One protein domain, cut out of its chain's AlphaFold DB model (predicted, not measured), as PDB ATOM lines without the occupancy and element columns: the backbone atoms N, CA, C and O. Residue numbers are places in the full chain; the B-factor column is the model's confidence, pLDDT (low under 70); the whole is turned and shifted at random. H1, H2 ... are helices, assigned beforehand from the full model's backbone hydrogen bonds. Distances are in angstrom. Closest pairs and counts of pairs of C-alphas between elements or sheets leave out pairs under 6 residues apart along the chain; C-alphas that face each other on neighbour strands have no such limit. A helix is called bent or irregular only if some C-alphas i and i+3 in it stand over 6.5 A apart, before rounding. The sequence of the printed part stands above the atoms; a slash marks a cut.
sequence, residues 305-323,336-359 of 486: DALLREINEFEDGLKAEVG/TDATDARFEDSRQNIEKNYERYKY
ATOM      1  N   ASP A 305     234.121 370.059 218.581       97.94
ATOM      2  CA  ASP A 305     234.069 369.490 217.231       97.94
ATOM      3  C   ASP A 305     235.433 369.519 216.533       97.94
ATOM      4  O   ASP A 305     235.732 368.616 215.758       97.94
ATOM      5  N   ALA A 306     236.270 370.530 216.799       96.12
ATOM      6  CA  ALA A 306     237.631 370.575 216.274       96.12
ATOM      7  C   ALA A 306     238.489 369.449 216.865       96.12
ATOM      8  O   ALA A 306     239.130 368.741 216.100       96.12
ATOM      9  N   LEU A 307     238.419 369.231 218.183       95.69
ATOM     10  CA  LEU A 307     239.142 368.150 218.865       95.69
ATOM     11  C   LEU A 307     238.670 366.763 218.407       95.69
ATOM     12  O   LEU A 307     239.476 365.880 218.145       95.69
ATOM     13  N   LEU A 308     237.355 366.562 218.271       97.19
ATOM     14  CA  LEU A 308     236.812 365.300 217.757       97.19
ATOM     15  C   LEU A 308     237.224 365.054 216.301       97.19
ATOM     16  O   LEU A 308     237.500 363.916 215.932       97.19
ATOM     17  N   ARG A 309     237.269 366.109 215.479       97.12
ATOM     18  CA  ARG A 309     237.751 366.010 214.100       97.12
ATOM     19  C   ARG A 309     239.235 365.653 214.056       97.12
ATOM     20  O   ARG A 309     239.575 364.752 213.308       97.12
ATOM     21  N   GLU A 310     240.069 366.291 214.872       94.38
ATOM     22  CA  GLU A 310     241.504 365.990 214.979       94.38
ATOM     23  C   GLU A 310     241.746 364.525 215.371       94.38
ATOM     24  O   GLU A 310     242.541 363.841 214.735       94.38
ATOM     25  N   ILE A 311     240.993 364.003 216.348       94.62
ATOM     26  CA  ILE A 311     241.054 362.583 216.733       94.62
ATOM     27  C   ILE A 311     240.726 361.672 215.542       94.62
ATOM     28  O   ILE A 311     241.429 360.690 215.319       94.62
ATOM     29  N   ASN A 312     239.676 361.988 214.781       95.75
ATOM     30  CA  ASN A 312     239.275 361.176 213.631       95.75
ATOM     31  C   ASN A 312     240.284 361.277 212.477       95.75
ATOM     32  O   ASN A 312     240.607 360.265 211.872       95.75
ATOM     33  N   GLU A 313     240.810 362.470 212.194       94.81
ATOM     34  CA  GLU A 313     241.844 362.681 211.173       94.81
ATOM     35  C   GLU A 313     243.134 361.929 211.528       94.81
ATOM     36  O   GLU A 313     243.747 361.311 210.658       94.81
ATOM     37  N   PHE A 314     243.518 361.917 212.808       92.44
ATOM     38  CA  PHE A 314     244.674 361.163 213.284       92.44
ATOM     39  C   PHE A 314     244.436 359.644 213.246       92.44
ATOM     40  O   PHE A 314     245.334 358.896 212.862       92.44
ATOM     41  N   GLU A 315     243.235 359.169 213.592       92.62
ATOM     42  CA  GLU A 315     242.855 357.758 213.442       92.62
ATOM     43  C   GLU A 315     242.889 357.315 211.971       92.62
ATOM     44  O   GLU A 315     243.497 356.291 211.657       92.62
ATOM     45  N   ASP A 316     242.286 358.091 211.067       90.94
ATOM     46  CA  ASP A 316     242.261 357.809 209.629       90.94
ATOM     47  C   ASP A 316     243.676 357.815 209.035       90.94
ATOM     48  O   ASP A 316     244.028 356.927 208.254       90.94
ATOM     49  N   GLY A 317     244.507 358.785 209.433       90.12
ATOM     50  CA  GLY A 317     245.911 358.873 209.039       90.12
ATOM     51  C   GLY A 317     246.711 357.654 209.495       90.12
ATOM     52  O   GLY A 317     247.362 357.004 208.677       90.12
ATOM     53  N   LEU A 318     246.585 357.275 210.770       87.31
ATOM     54  CA  LEU A 318     247.255 356.094 211.311       87.31
ATOM     55  C   LEU A 318     246.791 354.806 210.612       87.31
ATOM     56  O   LEU A 318     247.614 353.955 210.278       87.31
ATOM     57  N   LYS A 319     245.487 354.661 210.341       84.69
ATOM     58  CA  LYS A 319     244.937 353.513 209.600       84.69
ATOM     59  C   LYS A 319     245.459 353.451 208.165       84.69
ATOM     60  O   LYS A 319     245.746 352.364 207.670       84.69
ATOM     61  N   ALA A 320     245.624 354.597 207.508       86.31
ATOM     62  CA  ALA A 320     246.194 354.665 206.167       86.31
ATOM     63  C   ALA A 320     247.693 354.310 206.139       86.31
ATOM     64  O   ALA A 320     248.136 353.650 205.200       86.31
ATOM     65  N   GLU A 321     248.462 354.721 207.154       84.12
ATOM     66  CA  GLU A 321     249.897 354.423 207.268       84.12
ATOM     67  C   GLU A 321     250.179 352.957 207.606       84.12
ATOM     68  O   GLU A 321     251.080 352.353 207.026       84.12
ATOM     69  N   VAL A 322     249.405 352.380 208.528       78.69
ATOM     70  CA  VAL A 322     249.543 350.974 208.934       78.69
ATOM     71  C   VAL A 322     248.983 350.027 207.860       78.69
ATOM     72  O   VAL A 322     249.422 348.884 207.762       78.69
ATOM     73  N   GLY A 323     248.061 350.502 207.015       64.25
ATOM     74  CA  GLY A 323     247.450 349.739 205.927       64.25
ATOM     75  C   GLY A 323     246.673 348.499 206.393       64.25
ATOM     76  O   GLY A 323     246.496 348.252 207.585       64.25
ATOM     77  N   THR A 336     245.266 347.294 215.715       67.62
ATOM     78  CA  THR A 336     244.735 346.437 216.785       67.62
ATOM     79  C   THR A 336     243.399 346.963 217.329       67.62
ATOM     80  O   THR A 336     243.248 348.181 217.453       67.62
ATOM     81  N   ASP A 337     242.528 346.080 217.833       76.69
ATOM     82  CA  ASP A 337     241.351 346.437 218.657       76.69
ATOM     83  C   ASP A 337     241.691 347.440 219.780       76.69
ATOM     84  O   ASP A 337     240.882 348.287 220.154       76.69
ATOM     85  N   ALA A 338     242.915 347.376 220.315       80.81
ATOM     86  CA  ALA A 338     243.403 348.284 221.351       80.81
ATOM     87  C   ALA A 338     243.596 349.733 220.862       80.81
ATOM     88  O   ALA A 338     243.432 350.671 221.643       80.81
ATOM     89  N   THR A 339     243.945 349.930 219.589       85.12
ATOM     90  CA  THR A 339     244.107 351.260 218.981       85.12
ATOM     91  C   THR A 339     242.744 351.901 218.743       85.12
ATOM     92  O   THR A 339     242.527 353.036 219.165       85.12
ATOM     93  N   ASP A 340     241.798 351.145 218.184       87.50
ATOM     94  CA  ASP A 340     240.410 351.589 218.013       87.50
ATOM     95  C   ASP A 340     239.756 351.911 219.366       87.50
ATOM     96  O   ASP A 340     239.143 352.968 219.527       87.50
ATOM     97  N   ALA A 341     239.963 351.057 220.376       89.00
ATOM     98  CA  ALA A 341     239.495 351.314 221.736       89.00
ATOM     99  C   ALA A 341     240.095 352.602 222.325       89.00
ATOM    100  O   ALA A 341     239.378 353.375 222.953       89.00
ATOM    101  N   ARG A 342     241.382 352.887 222.085       90.31
ATOM    102  CA  ARG A 342     242.031 354.120 222.559       90.31
ATOM    103  C   ARG A 342     241.447 355.376 221.909       90.31
ATOM    104  O   ARG A 342     241.278 356.389 222.596       90.31
ATOM    105  N   PHE A 343     241.162 355.348 220.607       93.81
ATOM    106  CA  PHE A 343     240.524 356.480 219.930       93.81
ATOM    107  C   PHE A 343     239.089 356.685 220.395       93.81
ATOM    108  O   PHE A 343     238.683 357.818 220.654       93.81
ATOM    109  N   GLU A 344     238.350 355.595 220.587       95.06
ATOM    110  CA  GLU A 344     236.997 355.655 221.121       95.06
ATOM    111  C   GLU A 344     236.970 356.185 222.562       95.06
ATOM    112  O   GLU A 344     236.193 357.091 222.865       95.06
ATOM    113  N   ASP A 345     237.882 355.734 223.425       92.38
ATOM    114  CA  ASP A 345     238.058 356.278 224.775       92.38
ATOM    115  C   ASP A 345     238.394 357.778 224.735       92.38
ATOM    116  O   ASP A 345     237.863 358.564 225.527       92.38
ATOM    117  N   SER A 346     239.235 358.203 223.786       93.38
ATOM    118  CA  SER A 346     239.592 359.614 223.600       93.38
ATOM    119  C   SER A 346     238.377 360.447 223.182       93.38
ATOM    120  O   SER A 346     238.108 361.484 223.795       93.38
ATOM    121  N   ARG A 347     237.579 359.973 222.212       96.81
ATOM    122  CA  ARG A 347     236.312 360.610 221.816       96.81
ATOM    123  C   ARG A 347     235.352 360.715 222.992       96.81
ATOM    124  O   ARG A 347     234.882 361.811 223.294       96.81
ATOM    125  N   GLN A 348     235.102 359.613 223.697       96.06
ATOM    126  CA  GLN A 348     234.195 359.585 224.848       96.06
ATOM    127  C   GLN A 348     234.663 360.519 225.967       96.06
ATOM    128  O   GLN A 348     233.843 361.191 226.604       96.06
ATOM    129  N   ASN A 349     235.977 360.611 226.193       94.25
ATOM    130  CA  ASN A 349     236.549 361.548 227.146       94.25
ATOM    131  C   ASN A 349     236.234 363.001 226.760       94.25
ATOM    132  O   ASN A 349     235.693 363.742 227.585       94.25
ATOM    133  N   ILE A 350     236.492 363.396 225.507       96.56
ATOM    134  CA  ILE A 350     236.145 364.730 225.000       96.56
ATOM    135  C   ILE A 350     234.637 364.969 225.112       96.56
ATOM    136  O   ILE A 350     234.203 365.992 225.644       96.56
ATOM    137  N   GLU A 351     233.811 364.011 224.692       97.31
ATOM    138  CA  GLU A 351     232.361 364.163 224.718       97.31
ATOM    139  C   GLU A 351     231.799 364.431 226.108       97.31
ATOM    140  O   GLU A 351     230.920 365.289 226.256       97.31
ATOM    141  N   LYS A 352     232.320 363.714 227.103       96.31
ATOM    142  CA  LYS A 352     231.870 363.762 228.491       96.31
ATOM    143  C   LYS A 352     232.426 364.962 229.254       96.31
ATOM    144  O   LYS A 352     231.718 365.529 230.088       96.31
ATOM    145  N   ASN A 353     233.688 365.316 229.021       95.94
ATOM    146  CA  ASN A 353     234.442 366.195 229.917       95.94
ATOM    147  C   ASN A 353     234.724 367.589 229.343       95.94
ATOM    148  O   ASN A 353     235.038 368.489 230.126       95.94
ATOM    149  N   TYR A 354     234.552 367.805 228.032       96.62
ATOM    150  CA  TYR A 354     234.939 369.054 227.368       96.62
ATOM    151  C   TYR A 354     234.385 370.309 228.052       96.62
ATOM    152  O   TYR A 354     235.155 371.158 228.479       96.62
ATOM    153  N   GLU A 355     233.069 370.438 228.255       95.31
ATOM    154  CA  GLU A 355     232.512 371.703 228.774       95.31
ATOM    155  C   GLU A 355     233.043 372.098 230.152       95.31
ATOM    156  O   GLU A 355     233.149 373.286 230.464       95.31
ATOM    157  N   ARG A 356     233.388 371.103 230.971       94.44
ATOM    158  CA  ARG A 356     233.936 371.338 232.302       94.44
ATOM    159  C   ARG A 356     235.427 371.662 232.259       94.44
ATOM    160  O   ARG A 356     235.866 372.491 233.042       94.44
ATOM    161  N   TYR A 357     236.183 371.024 231.373       95.69
ATOM    162  CA  TYR A 357     237.647 371.037 231.406       95.69
ATOM    163  C   TYR A 357     238.291 371.578 230.119       95.69
ATOM    164  O   TYR A 357     239.486 371.414 229.923       95.69
ATOM    165  N   LYS A 358     237.548 372.283 229.257       95.50
ATOM    166  CA  LYS A 358     238.062 372.912 228.019       95.50
ATOM    167  C   LYS A 358     239.143 373.977 228.224       95.50
ATOM    168  O   LYS A 358     239.637 374.524 227.254       95.50
ATOM    169  N   TYR A 359     239.476 374.322 229.463       95.25
ATOM    170  CA  TYR A 359     240.600 375.206 229.774       95.25
ATOM    171  C   TYR A 359     241.835 374.442 230.265       95.25
ATOM    172  O   TYR A 359     242.800 375.079 230.658       95.25
TER     173      TYR A 359
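AT A GLANCE: This is residues 305 to 323 and 336 to 359 of the 486 residues of an uncharacterized protein of Bdellovibrio bacteriovorus str. Tiberius (UniProt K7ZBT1). Two long helices, H1 then H2, lie side by side and run opposite ways, offset along their length; H2 has a kink near residue 351. The printed part has 43 residues, with two named helices and no named strand: all helix. It is elongated, spanning 36 by 19 by 12 A, and only just loose, close to compact, with a radius of gyration of the C-alphas of 11.5 A.

HOW THE PARTS SIT: H1, residues 305 to 322, touches H2, residues 337 to 357, at a shallow tilt of 13 degrees. Residues 307 to 315 alone touch residues 343 to 350 alone; the closest C-alphas, of Leu 308 and Arg 347, are 6.2 A apart. Every O i to N i+4 pair is within hydrogen-bond range in H1, and 15 of 17 in H2.

IN THESE COORDINATES: H1 begins at C-alpha 305 (234.069, 369.490, 217.231) and is 25.5 A long. H2, 28.0 A long, ends at C-alpha 357 (237.647, 371.037, 231.406); it is irregular, with C-alphas 352 and 355 8.0 A apart, and has a kink of 41 degrees.

THE WHOLE: The farthest C-alphas, of Gly 323 and Arg 356, are 36.7 A apart. Residues 324 to 335 are cut out, with 11.7 A between C-alphas 323 and 336, the two residues under pLDDT 70.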